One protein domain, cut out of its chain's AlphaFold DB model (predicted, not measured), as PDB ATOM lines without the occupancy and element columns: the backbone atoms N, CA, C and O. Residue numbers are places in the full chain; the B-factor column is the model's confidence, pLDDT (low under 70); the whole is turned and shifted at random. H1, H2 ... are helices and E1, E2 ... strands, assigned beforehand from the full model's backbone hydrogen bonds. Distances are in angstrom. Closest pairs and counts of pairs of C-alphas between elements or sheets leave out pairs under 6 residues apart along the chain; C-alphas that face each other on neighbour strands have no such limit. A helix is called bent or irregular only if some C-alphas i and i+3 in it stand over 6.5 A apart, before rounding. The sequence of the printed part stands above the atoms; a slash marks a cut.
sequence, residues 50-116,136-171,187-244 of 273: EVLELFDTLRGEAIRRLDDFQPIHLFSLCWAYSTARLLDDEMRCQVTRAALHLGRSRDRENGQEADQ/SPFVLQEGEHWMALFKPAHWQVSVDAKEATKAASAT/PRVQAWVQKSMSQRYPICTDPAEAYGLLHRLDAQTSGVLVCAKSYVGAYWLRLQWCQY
ATOM      1  N   GLU A  50     144.194 161.466 141.595       96.50
ATOM      2  CA  GLU A  50     145.040 162.532 141.048       96.50
ATOM      3  C   GLU A  50     145.582 162.173 139.656       96.50
ATOM      4  O   GLU A  50     145.793 163.042 138.809       96.50
ATOM      5  N   VAL A  51     145.803 160.879 139.399       94.56
ATOM      6  CA  VAL A  51     146.213 160.391 138.079       94.56
ATOM      7  C   VAL A  51     145.039 160.488 137.109       94.56
ATOM      8  O   VAL A  51     145.231 160.952 135.988       94.56
ATOM      9  N   LEU A  52     143.826 160.126 137.536       94.94
ATOM     10  CA  LEU A  52     142.621 160.272 136.710       94.94
ATOM     11  C   LEU A  52     142.372 161.738 136.329       94.94
ATOM     12  O   LEU A  52     142.188 162.030 135.151       94.94
ATOM     13  N   GLU A  53     142.481 162.667 137.282       96.56
ATOM     14  CA  GLU A  53     142.331 164.108 137.029       96.56
ATOM     15  C   GLU A  53     143.363 164.634 136.013       96.56
ATOM     16  O   GLU A  53     143.043 165.439 135.127       96.56
ATOM     17  N   LEU A  54     144.607 164.148 136.096       96.50
ATOM     18  CA  LEU A  54     145.645 164.472 135.120       96.50
ATOM     19  C   LEU A  54     145.280 163.960 133.720       96.50
ATOM     20  O   LEU A  54     145.399 164.713 132.750       96.50
ATOM     21  N   PHE A  55     144.835 162.706 133.596       96.00
ATOM     22  CA  PHE A  55     144.408 162.147 132.309       96.00
ATOM     23  C   PHE A  55     143.194 162.890 131.746       96.00
ATOM     24  O   PHE A  55     143.205 163.233 130.569       96.00
ATOM     25  N   ASP A  56     142.206 163.249 132.563       96.56
ATOM     26  CA  ASP A  56     141.046 164.031 132.119       96.56
ATOM     27  C   ASP A  56     141.446 165.417 131.597       96.56
ATOM     28  O   ASP A  56     140.966 165.870 130.550       96.56
ATOM     29  N   THR A  57     142.393 166.072 132.273       97.94
ATOM     30  CA  THR A  57     142.945 167.359 131.830       97.94
ATOM     31  C   THR A  57     143.677 167.216 130.493       97.94
ATOM     32  O   THR A  57     143.438 167.988 129.559       97.94
ATOM     33  N   LEU A  58     144.541 166.200 130.365       97.62
ATOM     34  CA  LEU A  58     145.268 165.909 129.126       97.62
ATOM     35  C   LEU A  58     144.320 165.538 127.982       97.62
ATOM     36  O   LEU A  58     144.556 165.940 126.844       97.62
ATOM     37  N   ARG A  59     143.244 164.801 128.270       97.44
ATOM     38  CA  ARG A  59     142.199 164.417 127.316       97.44
ATOM     39  C   ARG A  59     141.509 165.653 126.766       97.44
ATOM     40  O   ARG A  59     141.412 165.802 125.548       97.44
ATOM     41  N   GLY A  60     141.060 166.544 127.653       97.62
ATOM     42  CA  GLY A  60     140.399 167.791 127.277       97.62
ATOM     43  C   GLY A  60     141.273 168.648 126.363       97.62
ATOM     44  O   GLY A  60     140.815 169.090 125.309       97.62
ATOM     45  N   GLU A  61     142.545 168.823 126.717       98.38
ATOM     46  CA  GLU A  61     143.486 169.598 125.905       98.38
ATOM     47  C   GLU A  61     143.819 168.912 124.571       98.38
ATOM     48  O   GLU A  61     143.823 169.560 123.523       98.38
ATOM     49  N   ALA A  62     144.034 167.592 124.575       97.88
ATOM     50  CA  ALA A  62     144.304 166.833 123.357       97.88
ATOM     51  C   ALA A  62     143.140 166.934 122.364       97.88
ATOM     52  O   ALA A  62     143.376 167.216 121.192       97.88
ATOM     53  N   ILE A  63     141.891 166.779 122.826       97.69
ATOM     54  CA  ILE A  63     140.692 166.894 121.980       97.69
ATOM     55  C   ILE A  63     140.606 168.278 121.324       97.69
ATOM     56  O   ILE A  63     140.299 168.368 120.135       97.69
ATOM     57  N   ARG A  64     140.919 169.354 122.060       98.00
ATOM     58  CA  ARG A  64     140.900 170.727 121.522       98.00
ATOM     59  C   ARG A  64     141.939 170.965 120.427       98.00
ATOM     60  O   ARG A  64     141.772 171.901 119.651       98.00
ATOM     61  N   ARG A  65     142.992 170.146 120.374       98.06
ATOM     62  CA  ARG A  65     144.145 170.309 119.476       98.06
ATOM     63  C   ARG A  65     144.313 169.174 118.469       98.06
ATOM     64  O   ARG A  65     145.350 169.101 117.818       98.06
ATOM     65  N   LEU A  66     143.318 168.298 118.310       97.38
ATOM     66  CA  LEU A  66     143.412 167.153 117.394       97.38
ATOM     67  C   LEU A  66     143.722 167.555 115.948       97.38
ATOM     68  O   LEU A  66     144.397 166.801 115.254       97.38
ATOM     69  N   ASP A  67     143.279 168.731 115.509       96.19
ATOM     70  CA  ASP A  67     143.536 169.221 114.149       96.19
ATOM     71  C   ASP A  67     145.014 169.600 113.921       96.19
ATOM     72  O   ASP A  67     145.491 169.564 112.789       96.19
ATOM     73  N   ASP A  68     145.770 169.886 114.989       97.88
ATOM     74  CA  ASP A  68     147.213 170.162 114.921       97.88
ATOM     75  C   ASP A  68     148.052 168.872 114.898       97.88
ATOM     76  O   ASP A  68     149.276 168.897 114.713       97.88
ATOM     77  N   PHE A  69     147.432 167.721 115.178       97.75
ATOM     78  CA  PHE A  69     148.161 166.485 115.412       97.75
ATOM     79  C   PHE A  69     148.594 165.841 114.100       97.75
ATOM     80  O   PHE A  69     147.822 165.655 113.166       97.75
ATOM     81  N   GLN A  70     149.853 165.415 114.069       96.69
ATOM     82  CA  GLN A  70     150.366 164.526 113.041       96.69
ATOM     83  C   GLN A  70     149.951 163.078 113.350       96.69
ATOM     84  O   GLN A  70     149.649 162.766 114.509       96.69
ATOM     85  N   PRO A  71     149.994 162.158 112.369       95.56
ATOM     86  CA  PRO A  71     149.574 160.769 112.570       95.56
ATOM     87  C   PRO A  71     150.238 160.102 113.783       95.56
ATOM     88  O   PRO A  71     149.563 159.479 114.599       95.56
ATOM     89  N   ILE A  72     151.546 160.315 113.974       94.81
ATOM     90  CA  ILE A  72     152.290 159.772 115.119       94.81
ATOM     91  C   ILE A  72     151.748 160.250 116.475       94.81
ATOM     92  O   ILE A  72     151.722 159.467 117.426       94.81
ATOM     93  N   HIS A  73     151.270 161.496 116.572       96.25
ATOM     94  CA  HIS A  73     150.674 162.028 117.800       96.25
ATOM     95  C   HIS A  73     149.342 161.333 118.099       96.25
ATOM     96  O   HIS A  73     149.101 160.939 119.237       96.25
ATOM     97  N   LEU A  74     148.509 161.110 117.074       97.19
ATOM     98  CA  LEU A  74     147.230 160.409 117.210       97.19
ATOM     99  C   LEU A  74     147.420 158.954 117.655       97.19
ATOM    100  O   LEU A  74     146.733 158.493 118.566       97.19
ATOM    101  N   PHE A  75     148.375 158.237 117.056       96.44
ATOM    102  CA  PHE A  75     148.674 156.851 117.427       96.44
ATOM    103  C   PHE A  75     149.240 156.748 118.845       96.44
ATOM    104  O   PHE A  75     148.806 155.894 119.615       96.44
ATOM    105  N   SER A  76     150.149 157.655 119.216       95.75
ATOM    106  CA  SER A  76     150.726 157.700 120.567       95.75
ATOM    107  C   SER A  76     149.663 157.989 121.623       95.75
ATOM    108  O   SER A  76     149.634 157.332 122.660       95.75
ATOM    109  N   LEU A  77     148.754 158.927 121.339       96.31
ATOM    110  CA  LEU A  77     147.636 159.257 122.216       96.31
ATOM    111  C   LEU A  77     146.694 158.056 122.389       96.31
ATOM    112  O   LEU A  77     146.381 157.672 123.513       96.31
ATOM    113  N   CYS A  78     146.293 157.426 121.282       97.00
ATOM    114  CA  CYS A  78     145.437 156.241 121.294       97.00
ATOM    115  C   CYS A  78     146.060 155.093 122.104       97.00
ATOM    116  O   CYS A  78     145.400 154.491 122.953       97.00
ATOM    117  N   TRP A  79     147.347 154.822 121.877       96.25
ATOM    118  CA  TRP A  79     148.094 153.784 122.582       96.25
ATOM    119  C   TRP A  79     148.214 154.067 124.083       96.25
ATOM    120  O   TRP A  79     147.965 153.172 124.892       96.25
ATOM    121  N   ALA A  80     148.541 155.305 124.468       95.25
ATOM    122  CA  ALA A  80     148.698 155.686 125.870       95.25
ATOM    123  C   ALA A  80     147.398 155.476 126.666       95.25
ATOM    124  O   ALA A  80     147.416 154.835 127.715       95.25
ATOM    125  N   TYR A  81     146.263 155.937 126.134       96.25
ATOM    126  CA  TYR A  81     144.964 155.777 126.795       96.25
ATOM    127  C   TYR A  81     144.485 154.324 126.803       96.25
ATOM    128  O   TYR A  81     143.909 153.878 127.793       96.25
ATOM    129  N   SER A  82     144.760 153.559 125.743       94.75
ATOM    130  CA  SER A  82     144.429 152.126 125.709       94.75
ATOM    131  C   SER A  82     145.240 151.344 126.743       94.75
ATOM    132  O   SER A  82     144.690 150.518 127.467       94.75
ATOM    133  N   THR A  83     146.534 151.651 126.872       93.00
ATOM    134  CA  THR A  83     147.435 151.032 127.860       93.00
ATOM    135  C   THR A  83     146.999 151.342 129.288       93.00
ATOM    136  O   THR A  83     147.009 150.457 130.140       93.00
ATOM    137  N   ALA A  84     146.575 152.581 129.543       94.19
ATOM    138  CA  ALA A  84     146.050 153.002 130.838       94.19
ATOM    139  C   ALA A  84     144.625 152.488 131.124       94.19
ATOM    140  O   ALA A  84     144.124 152.712 132.218       94.19
ATOM    141  N   ARG A  85     143.970 151.813 130.162       94.62
ATOM    142  CA  ARG A  85     142.548 151.422 130.217       94.62
ATOM    143  C   ARG A  85     141.590 152.612 130.414       94.62
ATOM    144  O   ARG A  85     140.530 152.464 131.008       94.62
ATOM    145  N   LEU A  86     141.949 153.779 129.873       96.25
ATOM    146  CA  LEU A  86     141.183 155.034 129.955       96.25
ATOM    147  C   LEU A  86     140.641 155.505 128.592       96.25
ATOM    148  O   LEU A  86     140.105 156.605 128.484       96.25
ATOM    149  N   LEU A  87     140.798 154.717 127.521       96.50
ATOM    150  CA  LEU A  87     140.297 155.090 126.195       96.50
ATOM    151  C   LEU A  87     138.776 154.892 126.091       96.50
ATOM    152  O   LEU A  87     138.303 153.812 125.733       96.50
ATOM    153  N   ASP A  88     138.018 155.956 126.338       96.25
ATOM    154  CA  ASP A  88     136.567 155.964 126.151       96.25
ATOM    155  C   ASP A  88     136.123 156.080 124.676       96.25
ATOM    156  O   ASP A  88     136.908 156.337 123.754       96.25
ATOM    157  N   ASP A  89     134.824 155.873 124.449       96.62
ATOM    158  CA  ASP A  89     134.197 155.871 123.125       96.62
ATOM    159  C   ASP A  89     134.277 157.225 122.408       96.62
ATOM    160  O   ASP A  89     134.462 157.267 121.187       96.62
ATOM    161  N   GLU A  90     134.156 158.330 123.146       97.06
ATOM    162  CA  GLU A  90     134.213 159.677 122.579       97.06
ATOM    163  C   GLU A  90     135.627 159.967 122.074       97.06
ATOM    164  O   GLU A  90     135.810 160.310 120.903       97.06
ATOM    165  N   MET A  91     136.635 159.769 122.921       96.81
ATOM    166  CA  MET A  91     138.029 159.983 122.571       96.81
ATOM    167  C   MET A  91     138.447 159.069 121.419       96.81
ATOM    168  O   MET A  91     139.051 159.531 120.446       96.81
ATOM    169  N   ARG A  92     138.052 157.790 121.462       97.31
ATOM    170  CA  ARG A  92     138.273 156.838 120.369       97.31
ATOM    171  C   ARG A  92     137.663 157.328 119.057       97.31
ATOM    172  O   ARG A  92     138.335 157.291 118.022       97.31
ATOM    173  N   CYS A  93     136.421 157.809 119.084       97.62
ATOM    174  CA  CYS A  93     135.739 158.351 117.910       97.62
ATOM    175  C   CYS A  93     136.458 159.593 117.359       97.62
ATOM    176  O   CYS A  93     136.677 159.688 116.149       97.62
ATOM    177  N   GLN A  94     136.860 160.525 118.226       98.19
ATOM    178  CA  GLN A  94     137.539 161.761 117.834       98.19
ATOM    179  C   GLN A  94     138.913 161.492 117.207       98.19
ATOM    180  O   GLN A  94     139.186 161.969 116.103       98.19
ATOM    181  N   VAL A  95     139.740 160.662 117.851       97.75
ATOM    182  CA  VAL A  95     141.061 160.265 117.337       97.75
ATOM    183  C   VAL A  95     140.929 159.510 116.016       97.75
ATOM    184  O   VAL A  95     141.655 159.798 115.065       97.75
ATOM    185  N   THR A  96     139.964 158.592 115.918       97.94
ATOM    186  CA  THR A  96     139.697 157.859 114.671       97.94
ATOM    187  C   THR A  96     139.300 158.812 113.554       97.94
ATOM    188  O   THR A  96     139.855 158.745 112.461       97.94
ATOM    189  N   ARG A  97     138.380 159.744 113.815       98.12
ATOM    190  CA  ARG A  97     137.947 160.735 112.827       98.12
ATOM    191  C   ARG A  97     139.113 161.594 112.330       98.12
ATOM    192  O   ARG A  97     139.238 161.759 111.117       98.12
ATOM    193  N   ALA A  98     139.957 162.089 113.235       98.38
ATOM    194  CA  ALA A  98     141.138 162.881 112.893       98.38
ATOM    195  C   ALA A  98     142.132 162.071 112.040       98.38
ATOM    196  O   ALA A  98     142.551 162.522 110.974       98.38
ATOM    197  N   ALA A  99     142.429 160.828 112.432       97.88
ATOM    198  CA  ALA A  99     143.335 159.965 111.679       97.88
ATOM    199  C   ALA A  99     142.791 159.652 110.278       97.88
ATOM    200  O   ALA A  99     143.496 159.807 109.286       97.88
ATOM    201  N   LEU A 100     141.514 159.275 110.161       97.75
ATOM    202  CA  LEU A 100     140.898 159.011 108.859       97.75
ATOM    203  C   LEU A 100     140.862 160.264 107.976       97.75
ATOM    204  O   LEU A 100     140.974 160.149 106.756       97.75
ATOM    205  N   HIS A 101     140.706 161.456 108.559       98.19
ATOM    206  CA  HIS A 101     140.788 162.713 107.817       98.19
ATOM    207  C   HIS A 101     142.187 162.927 107.221       98.19
ATOM    208  O   HIS A 101     142.292 163.144 106.014       98.19
ATOM    209  N   LEU A 102     143.246 162.775 108.025       97.81
ATOM    210  CA  LEU A 102     144.633 162.880 107.555       97.81
ATOM    211  C   LEU A 102     144.958 161.832 106.483       97.81
ATOM    212  O   LEU A 102     145.555 162.162 105.461       97.81
ATOM    213  N   GLY A 103     144.524 160.583 106.684       97.50
ATOM    214  CA  GLY A 103     144.723 159.505 105.714       97.50
ATOM    215  C   GLY A 103     144.066 159.819 104.368       97.50
ATOM    216  O   GLY A 103     144.714 159.724 103.333       97.50
ATOM    217  N   ARG A 104     142.816 160.307 104.383       97.75
ATOM    218  CA  ARG A 104     142.114 160.746 103.164       97.75
ATOM    219  C   ARG A 104     142.778 161.942 102.486       97.75
ATOM    220  O   ARG A 104     142.724 162.018 101.264       97.75
ATOM    221  N   SER A 105     143.347 162.889 103.240       97.19
ATOM    222  CA  SER A 105     144.104 164.003 102.640       97.19
ATOM    223  C   SER A 105     145.290 163.465 101.850       97.19
ATOM    224  O   SER A 105     145.410 163.738 100.659       97.19
ATOM    225  N   ARG A 106     146.077 162.583 102.476       96.69
ATOM    226  CA  ARG A 106     147.259 161.980 101.858       96.69
ATOM    227  C   ARG A 106     146.914 161.085 100.667       96.69
ATOM    228  O   ARG A 106     147.606 161.131  99.654       96.69
ATOM    229  N   ASP A 107     145.813 160.334 100.743       96.19
ATOM    230  CA  ASP A 107     145.288 159.569  99.603       96.19
ATOM    231  C   ASP A 107     144.934 160.476  98.415       96.19
ATOM    232  O   ASP A 107     145.231 160.122  97.279       96.19
ATOM    233  N   ARG A 108     144.334 161.654  98.645       95.94
ATOM    234  CA  ARG A 108     144.029 162.610  97.563       95.94
ATOM    235  C   ARG A 108     145.289 163.216  96.962       95.94
ATOM    236  O   ARG A 108     145.371 163.322  95.743       95.94
ATOM    237  N   GLU A 109     146.241 163.601  97.807       94.69
ATOM    238  CA  GLU A 109     147.521 164.179  97.385       94.69
ATOM    239  C   GLU A 109     148.300 163.205  96.486       94.69
ATOM    240  O   GLU A 109     148.794 163.611  95.441       94.69
ATOM    241  N   ASN A 110     148.326 161.910  96.825       92.31
ATOM    242  CA  ASN A 110     149.043 160.889  96.048       92.31
ATOM    243  C   ASN A 110     148.209 160.298  94.892       92.31
ATOM    244  O   ASN A 110     148.755 159.856  93.884       92.31
ATOM    245  N   GLY A 111     146.877 160.277  95.004       84.88
ATOM    246  CA  GLY A 111     145.985 159.752  93.963       84.88
ATOM    247  C   GLY A 111     145.934 160.625  92.707       84.88
ATOM    248  O   GLY A 111     145.846 160.101  91.598       84.88
ATOM    249  N   GLN A 112     146.073 161.948  92.857       69.69
ATOM    250  CA  GLN A 112     146.168 162.881  91.725       69.69
ATOM    251  C   GLN A 112     147.384 162.618  90.819       69.69
ATOM    252  O   GLN A 112     147.354 162.961  89.634       69.69
ATOM    253  N   GLU A 113     148.441 162.007  91.356       62.47
ATOM    254  CA  GLU A 113     149.632 161.629  90.593       62.47
ATOM    255  C   GLU A 113     149.426 160.312  89.823       62.47
ATOM    256  O   GLU A 113     149.911 160.168  88.701       62.47
ATOM    257  N   ALA A 114     148.658 159.371  90.384       61.34
ATOM    258  CA  ALA A 114     148.427 158.047  89.798       61.34
ATOM    259  C   ALA A 114     147.422 158.047  88.626       61.34
ATOM    260  O   ALA A 114     147.588 157.294  87.666       61.34
ATOM    261  N   ASP A 115     146.406 158.918  88.644       59.12
ATOM    262  CA  ASP A 115     145.426 159.007  87.545       59.12
ATOM    263  C   ASP A 115     146.053 159.478  86.216       59.12
ATOM    264  O   ASP A 115     145.499 159.244  85.141       59.12
ATOM    265  N   GLN A 116     147.242 160.089  86.252       58.16
ATOM    266  CA  GLN A 116     147.965 160.498  85.044       58.16
ATOM    267  C   GLN A 116     148.707 159.335  84.359       58.16
ATOM    268  O   GLN A 116     149.023 159.438  83.173       58.16
ATOM    269  N   SER A 136     156.663 132.158  97.203       94.31
ATOM    270  CA  SER A 136     156.536 133.613  97.258       94.31
ATOM    271  C   SER A 136     155.276 134.059  98.005       94.31
ATOM    272  O   SER A 136     154.297 133.317  98.050       94.31
ATOM    273  N   PRO A 137     155.263 135.278  98.573       96.81
ATOM    274  CA  PRO A 137     154.059 135.869  99.125       96.81
ATOM    275  C   PRO A 137     152.945 135.977  98.087       96.81
ATOM    276  O   PRO A 137     153.209 136.105  96.891       96.81
ATOM    277  N   PHE A 138     151.705 135.966  98.566       95.44
ATOM    278  CA  PHE A 138     150.512 136.153  97.745       95.44
ATOM    279  C   PHE A 138     149.366 136.755  98.566       95.44
ATOM    280  O   PHE A 138     149.403 136.779  99.799       95.44
ATOM    281  N   VAL A 139     148.341 137.273  97.885       96.44
ATOM    282  CA  VAL A 139     147.158 137.863  98.527       96.44
ATOM    283  C   VAL A 139     146.160 136.760  98.875       96.44
ATOM    284  O   VAL A 139     145.664 136.068  97.993       96.44
ATOM    285  N   LEU A 140     145.836 136.615 100.162       95.94
ATOM    286  CA  LEU A 140     144.806 135.690 100.650       95.94
ATOM    287  C   LEU A 140     143.407 136.290 100.534       95.94
ATOM    288  O   LEU A 140     142.453 135.613 100.157       95.94
ATOM    289  N   GLN A 141     143.281 137.559 100.917       96.31
ATOM    290  CA  GLN A 141     142.016 138.279 100.939       96.31
ATOM    291  C   GLN A 141     142.267 139.770 100.763       96.31
ATOM    292  O   GLN A 141     143.281 140.303 101.208       96.31
ATOM    293  N   GLU A 142     141.308 140.454 100.153       95.38
ATOM    294  CA  GLU A 142     141.380 141.880  99.891       95.38
ATOM    295  C   GLU A 142     140.082 142.578 100.316       95.38
ATOM    296  O   GLU A 142     138.980 142.078 100.084       95.38
ATOM    297  N   GLY A 143     140.221 143.738 100.958       94.88
ATOM    298  CA  GLY A 143     139.150 144.683 101.249       94.88
ATOM    299  C   GLY A 143     139.353 146.007 100.508       94.88
ATOM    300  O   GLY A 143     140.234 146.147  99.659       94.88
ATOM    301  N   GLU A 144     138.543 147.014 100.837       95.06
ATOM    302  CA  GLU A 144     138.618 148.334 100.191       95.06
ATOM    303  C   GLU A 144     139.973 149.020 100.435       95.06
ATOM    304  O   GLU A 144     140.635 149.452  99.493       95.06
ATOM    305  N   HIS A 145     140.430 149.039 101.690       96.75
ATOM    306  CA  HIS A 145     141.636 149.763 102.114       96.75
ATOM    307  C   HIS A 145     142.735 148.866 102.712       96.75
ATOM    308  O   HIS A 145     143.752 149.364 103.196       96.75
ATOM    309  N   TRP A 146     142.555 147.547 102.686       97.12
ATOM    310  CA  TRP A 146     143.483 146.580 103.275       97.12
ATOM    311  C   TRP A 146     143.534 145.284 102.463       97.12
ATOM    312  O   TRP A 146     142.619 144.981 101.700       97.12
ATOM    313  N   MET A 147     144.586 144.501 102.664       97.44
ATOM    314  CA  MET A 147     144.723 143.137 102.167       97.44
ATOM    315  C   MET A 147     145.444 142.259 103.196       97.44
ATOM    316  O   MET A 147     146.308 142.726 103.940       97.44
ATOM    317  N   ALA A 148     145.064 140.987 103.248       97.50
ATOM    318  CA  ALA A 148     145.771 139.950 103.980       97.50
ATOM    319  C   ALA A 148     146.726 139.243 103.017       97.50
ATOM    320  O   ALA A 148     146.304 138.712 101.989       97.50
ATOM    321  N   LEU A 149     148.008 139.234 103.360       97.19
ATOM    322  CA  LEU A 149     149.063 138.578 102.600       97.19
ATOM    323  C   LEU A 149     149.458 137.287 103.306       97.19
ATOM    324  O   LEU A 149     149.654 137.293 104.520       97.19
ATOM    325  N   PHE A 150     149.635 136.198 102.569       97.31
ATOM    326  CA  PHE A 150     150.388 135.061 103.081       97.31
ATOM    327  C   PHE A 150     151.883 135.330 102.907       97.31
ATOM    328  O   PHE A 150     152.338 135.645 101.809       97.31
ATOM    329  N   LYS A 151     152.657 135.189 103.984       97.25
ATOM    330  CA  LYS A 151     154.118 135.208 103.984       97.25
ATOM    331  C   LYS A 151     154.652 133.777 104.124       97.25
ATOM    332  O   LYS A 151     154.425 133.166 105.172       97.25
ATOM    333  N   PRO A 152     155.433 133.259 103.164       96.25
ATOM    334  CA  PRO A 152     156.158 132.004 103.338       96.25
ATOM    335  C   PRO A 152     157.272 132.103 104.396       96.25
ATOM    336  O   PRO A 152     157.721 133.188 104.786       96.25
ATOM    337  N   ALA A 153     157.754 130.955 104.870       94.44
ATOM    338  CA  ALA A 153     158.945 130.909 105.715       94.44
ATOM    339  C   ALA A 153     160.183 131.401 104.938       94.44
ATOM    340  O   ALA A 153     160.216 131.377 103.713       94.44
ATOM    341  N   HIS A 154     161.197 131.856 105.665       94.06
ATOM    342  CA  HIS A 154     162.464 132.424 105.181       94.06
ATOM    343  C   HIS A 154     162.386 133.799 104.498       94.06
ATOM    344  O   HIS A 154     163.425 134.385 104.207       94.06
ATOM    345  N   TRP A 155     161.191 134.375 104.359       95.81
ATOM    346  CA  TRP A 155     161.008 135.760 103.921       95.81
ATOM    347  C   TRP A 155     161.163 136.755 105.073       95.81
ATOM    348  O   TRP A 155     160.560 136.577 106.134       95.81
ATOM    349  N   GLN A 156     161.923 137.825 104.870       95.56
ATOM    350  CA  GLN A 156     162.088 138.895 105.856       95.56
ATOM    351  C   GLN A 156     160.974 139.946 105.750       95.56
ATOM    352  O   GLN A 156     160.489 140.254 104.660       95.56
ATOM    353  N   VAL A 157     160.592 140.515 106.898       95.31
ATOM    354  CA  VAL A 157     159.649 141.637 107.012       95.31
ATOM    355  C   VAL A 157     160.246 142.677 107.945       95.31
ATOM    356  O   VAL A 157     160.571 142.365 109.092       95.31
ATOM    357  N   SER A 158     160.326 143.912 107.471       91.19
ATOM    358  CA  SER A 158     160.610 145.097 108.276       91.19
ATOM    359  C   SER A 158     159.471 146.100 108.112       91.19
ATOM    360  O   SER A 158     158.962 146.313 107.010       91.19
ATOM    361  N   VAL A 159     159.065 146.664 109.246       88.69
ATOM    362  CA  VAL A 159     158.000 147.669 109.376       88.69
ATOM    363  C   VAL A 159     158.526 148.994 109.924       88.69
ATOM    364  O   VAL A 159     157.767 149.945 110.087       88.69
ATOM    365  N   ASP A 160     159.823 149.068 110.221       81.06
ATOM    366  CA  ASP A 160     160.437 150.274 110.750       81.06
ATOM    367  C   ASP A 160     160.772 151.207 109.594       81.06
ATOM    368  O   ASP A 160     161.593 150.871 108.751       81.06
ATOM    369  N   ALA A 161     160.193 152.410 109.564       73.69
ATOM    370  CA  ALA A 161     160.445 153.382 108.495       73.69
ATOM    371  C   ALA A 161     161.947 153.680 108.306       73.69
ATOM    372  O   ALA A 161     162.420 153.837 107.186       73.69
ATOM    373  N   LYS A 162     162.729 153.705 109.396       72.69
ATOM    374  CA  LYS A 162     164.192 153.875 109.324       72.69
ATOM    375  C   LYS A 162     164.882 152.683 108.669       72.69
ATOM    376  O   LYS A 162     165.806 152.871 107.884       72.69
ATOM    377  N   GLU A 163     164.440 151.474 108.994       61.41
ATOM    378  CA  GLU A 163     164.987 150.245 108.427       61.41
ATOM    379  C   GLU A 163     164.519 150.058 106.978       61.41
ATOM    380  O   GLU A 163     165.312 149.642 106.150       61.41
ATOM    381  N   ALA A 164     163.293 150.460 106.638       58.91
ATOM    382  CA  ALA A 164     162.770 150.508 105.276       58.91
ATOM    383  C   ALA A 164     163.567 151.491 104.405       58.91
ATOM    384  O   ALA A 164     163.977 151.135 103.304       58.91
ATOM    385  N   THR A 165     163.871 152.689 104.918       61.66
ATOM    386  CA  THR A 165     164.743 153.646 104.222       61.66
ATOM    387  C   THR A 165     166.163 153.100 104.079       61.66
ATOM    388  O   THR A 165     166.704 153.152 102.979       61.66
ATOM    389  N   LYS A 166     166.745 152.509 105.140       61.91
ATOM    390  CA  LYS A 166     168.065 151.854 105.061       61.91
ATOM    391  C   LYS A 166     168.051 150.713 104.042       61.91
ATOM    392  O   LYS A 166     168.981 150.595 103.261       61.91
ATOM    393  N   ALA A 167     166.996 149.904 104.011       57.22
ATOM    394  CA  ALA A 167     166.813 148.796 103.081       57.22
ATOM    395  C   ALA A 167     166.684 149.256 101.627       57.22
ATOM    396  O   ALA A 167     167.177 148.568 100.740       57.22
ATOM    397  N   ALA A 168     166.039 150.399 101.385       59.81
ATOM    398  CA  ALA A 168     165.936 151.003 100.062       59.81
ATOM    399  C   ALA A 168     167.257 151.640  99.602       59.81
ATOM    400  O   ALA A 168     167.518 151.702  98.403       59.81
ATOM    401  N   SER A 169     168.084 152.116 100.541       61.44
ATOM    402  CA  SER A 169     169.385 152.733 100.254       61.44
ATOM    403  C   SER A 169     170.572 151.775 100.334       61.44
ATOM    404  O   SER A 169     171.669 152.163  99.945       61.44
ATOM    405  N   ALA A 170     170.390 150.573 100.889       50.97
ATOM    406  CA  ALA A 170     171.465 149.613 101.086       50.97
ATOM    407  C   ALA A 170     171.977 149.147  99.723       50.97
ATOM    408  O   ALA A 170     171.319 148.395  99.004       50.97
ATOM    409  N   THR A 171     173.169 149.613  99.372       48.47
ATOM    410  CA  THR A 171     174.016 148.972  98.377       48.47
ATOM    411  C   THR A 171     174.443 147.600  98.921       48.47
ATOM    412  O   THR A 171     174.593 147.459 100.135       48.47
ATOM    413  N   PRO A 187     164.880 136.834 100.696       94.50
ATOM    414  CA  PRO A 187     163.879 137.630 100.007       94.50
ATOM    415  C   PRO A 187     163.052 138.452 101.007       94.50
ATOM    416  O   PRO A 187     162.737 138.007 102.117       94.50
ATOM    417  N   ARG A 188     162.698 139.678 100.612       95.00
ATOM    418  CA  ARG A 188     161.996 140.656 101.454       95.00
ATOM    419  C   ARG A 188     160.562 140.846 100.984       95.00
ATOM    420  O   ARG A 188     160.322 141.107  99.804       95.00
ATOM    421  N   VAL A 189     159.605 140.779 101.909       96.56
ATOM    422  CA  VAL A 189     158.180 140.970 101.586       96.56
ATOM    423  C   VAL A 189     157.925 142.366 101.027       96.56
ATOM    424  O   VAL A 189     157.121 142.514 100.119       96.56
ATOM    425  N   GLN A 190     158.645 143.382 101.501       95.38
ATOM    426  CA  GLN A 190     158.517 144.761 101.022       95.38
ATOM    427  C   GLN A 190     158.871 144.889  99.544       95.38
ATOM    428  O   GLN A 190     158.138 145.527  98.797       95.38
ATOM    429  N   ALA A 191     159.952 144.231  99.111       94.56
ATOM    430  CA  ALA A 191     160.359 144.223  97.710       94.56
ATOM    431  C   ALA A 191     159.295 143.547  96.832       94.56
ATOM    432  O   ALA A 191     158.993 144.025  95.741       94.56
ATOM    433  N   TRP A 192     158.679 142.469  97.331       96.75
ATOM    434  CA  TRP A 192     157.556 141.826  96.652       96.75
ATOM    435  C   TRP A 192     156.316 142.727  96.601       96.75
ATOM    436  O   TRP A 192     155.755 142.907  95.525       96.75
ATOM    437  N   VAL A 193     155.922 143.357  97.715       96.56
ATOM    438  CA  VAL A 193     154.779 144.289  97.767       96.56
ATOM    439  C   VAL A 193     154.995 145.446  96.798       96.56
ATOM    440  O   VAL A 193     154.119 145.737  95.990       96.56
ATOM    441  N   GLN A 194     156.171 146.067  96.813       95.62
ATOM    442  CA  GLN A 194     156.495 147.149  95.892       95.62
ATOM    443  C   GLN A 194     156.428 146.666  94.440       95.62
ATOM    444  O   GLN A 194     155.749 147.282  93.625       95.62
ATOM    445  N   LYS A 195     157.066 145.540  94.103       95.62
ATOM    446  CA  LYS A 195     157.064 145.005  92.735       95.62
ATOM    447  C   LYS A 195     155.657 144.662  92.237       95.62
ATOM    448  O   LYS A 195     155.337 144.973  91.095       95.62
ATOM    449  N   SER A 196     154.843 144.024  93.074       95.81
ATOM    450  CA  SER A 196     153.539 143.485  92.676       95.81
ATOM    451  C   SER A 196     152.392 144.487  92.802       95.81
ATOM    452  O   SER A 196     151.394 144.344  92.106       95.81
ATOM    453  N   MET A 197     152.504 145.490  93.681       95.56
ATOM    454  CA  MET A 197     151.365 146.329  94.082       95.56
ATOM    455  C   MET A 197     151.571 147.833  93.873       95.56
ATOM    456  O   MET A 197     150.588 148.574  93.890       95.56
ATOM    457  N   SER A 198     152.805 148.307  93.658       93.62
ATOM    458  CA  SER A 198     153.099 149.750  93.523       93.62
ATOM    459  C   SER A 198     152.308 150.448  92.421       93.62
ATOM    460  O   SER A 198     151.940 151.606  92.584       93.62
ATOM    461  N   GLN A 199     152.016 149.748  91.322       92.25
ATOM    462  CA  GLN A 199     151.239 150.304  90.210       92.25
ATOM    463  C   GLN A 199     149.793 150.621  90.613       92.25
ATOM    464  O   GLN A 199     149.190 151.551  90.088       92.25
ATOM    465  N   ARG A 200     149.233 149.853  91.556       92.56
ATOM    466  CA  ARG A 200     147.830 149.967  91.966       92.56
ATOM    467  C   ARG A 200     147.651 150.791  93.238       92.56
ATOM    468  O   ARG A 200     146.619 151.438  93.400       92.56
ATOM    469  N   TYR A 201     148.628 150.754  94.142       95.56
ATOM    470  CA  TYR A 201     148.524 151.339  95.477       95.56
ATOM    471  C   TYR A 201     149.731 152.237  95.769       95.56
ATOM    472  O   TYR A 201     150.800 151.717  96.094       95.56
ATOM    473  N   PRO A 202     149.575 153.578  95.729       95.88
ATOM    474  CA  PRO A 202     150.677 154.512  95.970       95.88
ATOM    475  C   PRO A 202     151.403 154.276  97.299       95.88
ATOM    476  O   PRO A 202     152.631 154.314  97.350       95.88
ATOM    477  N   ILE A 203     150.670 153.905  98.358       96.06
ATOM    478  CA  ILE A 203     151.263 153.597  99.668       96.06
ATOM    479  C   ILE A 203     152.300 152.464  99.609       96.06
ATOM    480  O   ILE A 203     153.238 152.455 100.400       96.06
ATOM    481  N   CYS A 204     152.196 151.539  98.647       96.50
ATOM    482  CA  CYS A 204     153.156 150.450  98.447       96.50
ATOM    483  C   CYS A 204     154.497 150.911  97.853       96.50
ATOM    484  O   CYS A 204     155.388 150.087  97.659       96.50
ATOM    485  N   THR A 205     154.662 152.208  97.580       95.25
ATOM    486  CA  THR A 205     155.951 152.837  97.245       95.25
ATOM    487  C   THR A 205     156.496 153.733  98.348       95.25
ATOM    488  O   THR A 205     157.623 154.205  98.231       95.25
ATOM    489  N   ASP A 206     155.738 153.939  99.427       94.75
ATOM    490  CA  ASP A 206     156.077 154.891 100.478       94.75
ATOM    491  C   ASP A 206     156.836 154.201 101.632       94.75
ATOM    492  O   ASP A 206     156.222 153.510 102.458       94.75
ATOM    493  N   PRO A 207     158.169 154.380 101.744       93.56
ATOM    494  CA  PRO A 207     158.946 153.783 102.828       93.56
ATOM    495  C   PRO A 207     158.594 154.365 104.203       93.56
ATOM    496  O   PRO A 207     158.749 153.671 105.209       93.56
ATOM    497  N   ALA A 208     158.082 155.602 104.279       91.88
ATOM    498  CA  ALA A 208     157.669 156.201 105.548       91.88
ATOM    499  C   ALA A 208     156.427 155.504 106.125       91.88
ATOM    500  O   ALA A 208     156.231 155.483 107.341       91.88
ATOM    501  N   GLU A 209     155.623 154.879 105.264       94.81
ATOM    502  CA  GLU A 209     154.503 154.020 105.649       94.81
ATOM    503  C   GLU A 209     154.826 152.523 105.584       94.81
ATOM    504  O   GLU A 209     153.912 151.697 105.595       94.81
ATOM    505  N   ALA A 210     156.113 152.165 105.532       95.06
ATOM    506  CA  ALA A 210     156.583 150.785 105.418       95.06
ATOM    507  C   ALA A 210     155.907 150.016 104.267       95.06
ATOM    508  O   ALA A 210     155.582 148.834 104.398       95.06
ATOM    509  N   TYR A 211     155.661 150.698 103.144       96.00
ATOM    510  CA  TYR A 211     154.996 150.143 101.963       96.00
ATOM    511  C   TYR A 211     153.583 149.600 102.244       96.00
ATOM    512  O   TYR A 211     153.089 148.718 101.539       96.00
ATOM    513  N   GLY A 212     152.943 150.099 103.306       96.75
ATOM    514  CA  GLY A 212     151.646 149.641 103.782       96.75
ATOM    515  C   GLY A 212     151.704 148.457 104.749       96.75
ATOM    516  O   GLY A 212     150.648 147.993 105.154       96.75
ATOM    517  N   LEU A 213     152.867 147.947 105.164       97.25
ATOM    518  CA  LEU A 213     152.948 146.842 106.131       97.25
ATOM    519  C   LEU A 213     152.795 147.343 107.575       97.25
ATOM    520  O   LEU A 213     153.479 148.269 108.003       97.25
ATOM    521  N   LEU A 214     151.905 146.710 108.345       93.62
ATOM    522  CA  LEU A 214     151.551 147.165 109.702       93.62
ATOM    523  C   LEU A 214     152.242 146.388 110.822       93.62
ATOM    524  O   LEU A 214     152.401 146.893 111.931       93.62
ATOM    525  N   HIS A 215     152.604 145.138 110.561       95.44
ATOM    526  CA  HIS A 215     153.248 144.263 111.532       95.44
ATOM    527  C   HIS A 215     154.211 143.313 110.830       95.44
ATOM    528  O   HIS A 215     154.196 143.189 109.605       95.44
ATOM    529  N   ARG A 216     155.075 142.667 111.612       96.38
ATOM    530  CA  ARG A 216     156.094 141.747 111.108       96.38
ATOM    531  C   ARG A 216     155.900 140.347 111.671       96.38
ATOM    532  O   ARG A 216     155.413 140.171 112.785       96.38
ATOM    533  N   LEU A 217     156.359 139.375 110.894       96.69
ATOM    534  CA  LEU A 217     156.604 138.003 111.318       96.69
ATOM    535  C   LEU A 217     158.108 137.743 111.232       96.69
ATOM    536  O   LEU A 217     158.785 138.318 110.373       96.69
ATOM    537  N   ASP A 218     158.621 136.871 112.096       95.69
ATOM    538  CA  ASP A 218     160.016 136.438 112.015       95.69
ATOM    539  C   ASP A 218     160.299 135.747 110.680       95.69
ATOM    540  O   ASP A 218     159.401 135.212 110.023       95.69
ATOM    541  N   ALA A 219     161.573 135.739 110.275       94.50
ATOM    542  CA  ALA A 219     161.962 135.201 108.976       94.50
ATOM    543  C   ALA A 219     161.473 133.755 108.800       94.50
ATOM    544  O   ALA A 219     160.838 133.441 107.800       94.50
ATOM    545  N   GLN A 220     161.690 132.896 109.796       94.94
ATOM    546  CA  GLN A 220     161.311 131.478 109.757       94.94
ATOM    547  C   GLN A 220     159.811 131.226 109.989       94.94
ATOM    548  O   GLN A 220     159.333 130.125 109.727       94.94
ATOM    549  N   THR A 221     159.062 132.233 110.432       96.12
ATOM    550  CA  THR A 221     157.622 132.124 110.674       96.12
ATOM    551  C   THR A 221     156.874 132.387 109.375       96.12
ATOM    552  O   THR A 221     157.009 133.458 108.786       96.12
ATOM    553  N   SER A 222     156.084 131.423 108.908       96.50
ATOM    554  CA  SER A 222     155.090 131.655 107.857       96.50
ATOM    555  C   SER A 222     153.786 132.171 108.463       96.50
ATOM    556  O   SER A 222     153.540 132.000 109.657       96.50
ATOM    557  N   GLY A 223     152.936 132.804 107.656       96.25
ATOM    558  CA  GLY A 223     151.607 133.186 108.120       96.25
ATOM    559  C   GLY A 223     151.033 134.440 107.495       96.25
ATOM    560  O   GLY A 223     151.522 134.927 106.481       96.25
ATOM    561  N   VAL A 224     149.978 134.962 108.115       97.12
ATOM    562  CA  VAL A 224     149.264 136.144 107.625       97.12
ATOM    563  C   VAL A 224     149.958 137.432 108.053       97.12
ATOM    564  O   VAL A 224     150.218 137.662 109.234       97.12
ATOM    565  N   LEU A 225     150.173 138.316 107.085       97.69
ATOM    566  CA  LEU A 225     150.463 139.729 107.285       97.69
ATOM    567  C   LEU A 225     149.261 140.568 106.861       97.69
ATOM    568  O   LEU A 225     148.519 140.197 105.958       97.69
ATOM    569  N   VAL A 226     149.091 141.728 107.489       97.81
ATOM    570  CA  VAL A 226     148.099 142.719 107.064       97.81
ATOM    571  C   VAL A 226     148.844 143.874 106.414       97.81
ATOM    572  O   VAL A 226     149.791 144.407 106.997       97.81
ATOM    573  N   CYS A 227     148.406 144.238 105.212       97.75
ATOM    574  CA  CYS A 227     148.961 145.321 104.418       97.75
ATOM    575  C   CYS A 227     147.853 146.315 104.041       97.75
ATOM    576  O   CYS A 227     146.751 145.920 103.662       97.75
ATOM    577  N   ALA A 228     148.120 147.607 104.166       98.00
ATOM    578  CA  ALA A 228     147.235 148.674 103.737       98.00
ATOM    579  C   ALA A 228     147.350 148.915 102.230       98.00
ATOM    580  O   ALA A 228     148.431 148.850 101.653       98.00
ATOM    581  N   LYS A 229     146.219 149.254 101.611       97.62
ATOM    582  CA  LYS A 229     146.131 149.657 100.197       97.62
ATOM    583  C   LYS A 229     146.105 151.174 100.007       97.62
ATOM    584  O   LYS A 229     146.239 151.664  98.892       97.62
ATOM    585  N   SER A 230     145.883 151.906 101.093       97.75
ATOM    586  CA  SER A 230     145.729 153.359 101.124       97.75
ATOM    587  C   SER A 230     146.197 153.918 102.467       97.75
ATOM    588  O   SER A 230     146.293 153.183 103.457       97.75
ATOM    589  N   TYR A 231     146.448 155.222 102.529       98.25
ATOM    590  CA  TYR A 231     146.828 155.924 103.753       98.25
ATOM    591  C   TYR A 231     145.691 155.929 104.775       98.25
ATOM    592  O   TYR A 231     145.933 155.685 105.960       98.25
ATOM    593  N   VAL A 232     144.435 156.102 104.338       98.06
ATOM    594  CA  VAL A 232     143.273 155.929 105.226       98.06
ATOM    595  C   VAL A 232     143.226 154.520 105.831       98.06
ATOM    596  O   VAL A 232     142.961 154.378 107.025       98.06
ATOM    597  N   GLY A 233     143.553 153.489 105.044       97.75
ATOM    598  CA  GLY A 233     143.639 152.104 105.503       97.75
ATOM    599  C   GLY A 233     144.757 151.889 106.512       97.75
ATOM    600  O   GLY A 233     144.520 151.316 107.572       97.75
ATOM    601  N   ALA A 234     145.957 152.393 106.220       97.88
ATOM    602  CA  ALA A 234     147.105 152.288 107.115       97.88
ATOM    603  C   ALA A 234     146.823 152.941 108.468       97.88
ATOM    604  O   ALA A 234     147.095 152.343 109.507       97.88
ATOM    605  N   TYR A 235     146.232 154.135 108.474       98.06
ATOM    606  CA  TYR A 235     145.969 154.858 109.716       98.06
ATOM    607  C   TYR A 235     144.841 154.203 110.514       98.06
ATOM    608  O   TYR A 235     144.953 154.075 111.734       98.06
ATOM    609  N   TRP A 236     143.788 153.730 109.839       97.81
ATOM    610  CA  TRP A 236     142.730 152.953 110.482       97.81
ATOM    611  C   TRP A 236     143.281 151.685 111.137       97.81
ATOM    612  O   TRP A 236     143.008 151.436 112.310       97.81
ATOM    613  N   LEU A 237     144.092 150.918 110.401       97.12
ATOM    614  CA  LEU A 237     144.721 149.710 110.916       97.12
ATOM    615  C   LEU A 237     145.630 150.047 112.101       97.12
ATOM    616  O   LEU A 237     145.420 149.490 113.166       97.12
ATOM    617  N   ARG A 238     146.557 151.010 112.001       96.94
ATOM    618  CA  ARG A 238     147.429 151.395 113.134       96.94
ATOM    619  C   ARG A 238     146.649 151.705 114.409       96.94
ATOM    620  O   ARG A 238     147.059 151.264 115.478       96.94
ATOM    621  N   LEU A 239     145.506 152.386 114.302       96.25
ATOM    622  CA  LEU A 239     144.646 152.632 115.460       96.25
ATOM    623  C   LEU A 239     144.135 151.344 116.110       96.25
ATOM    624  O   LEU A 239     144.122 151.281 117.333       96.25
ATOM    625  N   GLN A 240     143.778 150.317 115.332       96.25
ATOM    626  CA  GLN A 240     143.378 149.015 115.885       96.25
ATOM    627  C   GLN A 240     144.519 148.363 116.688       96.25
ATOM    628  O   GLN A 240     144.304 147.854 117.788       96.25
ATOM    629  N   TRP A 241     145.763 148.443 116.200       94.75
ATOM    630  CA  TRP A 241     146.931 147.947 116.945       94.75
ATOM    631  C   TRP A 241     147.176 148.750 118.226       94.75
ATOM    632  O   TRP A 241     147.447 148.160 119.269       94.75
ATOM    633  N   CYS A 242     147.050 150.079 118.170       95.19
ATOM    634  CA  CYS A 242     147.172 150.940 119.350       95.19
ATOM    635  C   CYS A 242     146.093 150.654 120.406       95.19
ATOM    636  O   CYS A 242     146.349 150.862 121.587       95.19
ATOM    637  N   GLN A 243     144.917 150.182 119.982       95.56
ATOM    638  CA  GLN A 243     143.766 149.865 120.835       95.56
ATOM    639  C   GLN A 243     143.787 148.451 121.409       95.56
ATOM    640  O   GLN A 243     142.886 148.102 122.166       95.56
ATOM    641  N   TYR A 244     144.775 147.630 121.041       94.44
ATOM    642  CA  TYR A 244     144.788 146.201 121.354       94.44
ATOM    643  C   TYR A 244     143.543 145.453 120.833       94.44
ATOM    644  O   TYR A 244     143.145 144.448 121.410       94.44
TER     645      TYR A 244
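Overview. This is residues 50 to 116, 136 to 171 and 187 to 244 of the 273 residues of the protein "Hypothetical protein" of Symbiodinium natans (UniProt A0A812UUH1). Three helices, H2, H3 and H8, stand as an up-and-down bundle, and H3, the longest, runs on past it to H6. H1 packs on H3 with its residues 59 to 63, while the first turns of H8 pack on a small, strongly twisted sheet of E1, E2 and E3; H5 is on that sheet too, the short helices H6 and H7 pack on H5, and H4 packs on H7. The printed part has 161 residues, with eight named helices and three named strands in the order H1 H2 H3 E1 E2 H4 H5 H6 H7 E3 H8; the sheet runs E1 E2 E3, antiparallel throughout, and the class is mostly helix. The whole is compact, with a radius of gyration of the C-alphas of 17.2 A, and spans 53 by 40 by 33 A.

Arrangement. H1, residues 50 to 64, and H2, residues 71 to 83, are near each other, with 7 pairs of C-alphas within 10 A. H3, residues 89 to 114, only just touches H1, with 3 pairs of C-alphas within 8 A, the closest being those of Ile 63 and Gln 94 at 7.3 A. H2 and H3 form a helical hairpin at a shallow tilt of 27 degrees, opposite ways; the closest C-alphas, of Leu 74 and Val 95, are 6.2 A apart. E1, residues 138 to 142, and E2, residues 146 to 151, form an antiparallel hairpin at 153 degrees, with N 140 and O 148 within hydrogen-bond range at 2.8 A. H4, residues 161 to 169, is not on the sheet. H5, residues 189 to 197, is on the sheet at a height over the sheet of 10.0 A. H6, residues 202 to 205, touches H5, with the closest C-alphas, of Gln 194 and Cys 204, 5.3 A apart. H7, residues 207 to 212, touches H6 only at the corner, and touches H4 about perpendicular at 82 degrees, with the C-alphas of Ala 161 and Ala 208 closest at 4.9 A. H7 only grazes the sheet, with residues 209 to 212. E3, residues 223 to 228, is antiparallel to E2 at 149 degrees; N 149 and O 225 are within hydrogen-bond range at 2.8 A. H8, residues 231 to 242, is on the sheet, with the C-alphas of Ala 228 and Ala 234 4.9 A apart. H8 touches H3 at a shallow tilt of 31 degrees, opposite ways, with the C-alphas of Gly 103 and Val 232 closest at 3.9 A. H8 touches H2 at 23 degrees, a shallow tilt, the same way, with the C-alphas of Trp 79 and Cys 242 closest at 4.4 A. In H1, H2, H4, H5 and H8 every O i to N i+4 pair is within hydrogen-bond range; H3 has 20 of 22, H6 is too short for such a pair, and H7 has 0 of 2, beside 2 of 3 O i to N i+3 pairs.

Along the chain. H1 begins at C-alpha 50, (145.040, 162.532, 141.048), and is 21.6 A long. H2 measures 18.3 A, and H3 36.3 A, ending at C-alpha 114, (148.427, 158.047, 89.798). E2 measures 15.6 A and E3 16.7 A. H7 is irregular: C-alphas 208 and 211 are 7.5 A apart. H8 is 16.4 A long and ends at C-alpha 242, (147.172, 150.940, 119.350).

Size, cuts and confidence. The two C-alphas farthest apart, those of Glu 50 and Gln 116, are 56.1 A apart. Residues 117 to 135 are not printed, with 30.7 A from C-alpha 116 to C-alpha 136; residues 172 to 186 are not printed either, with 15.3 A from C-alpha 171 to C-alpha 187. Of the links that are printed whole, none is long. The mean pLDDT of the printed part is 92.5; residues 112 to 116 and 163 to 171 are under 70.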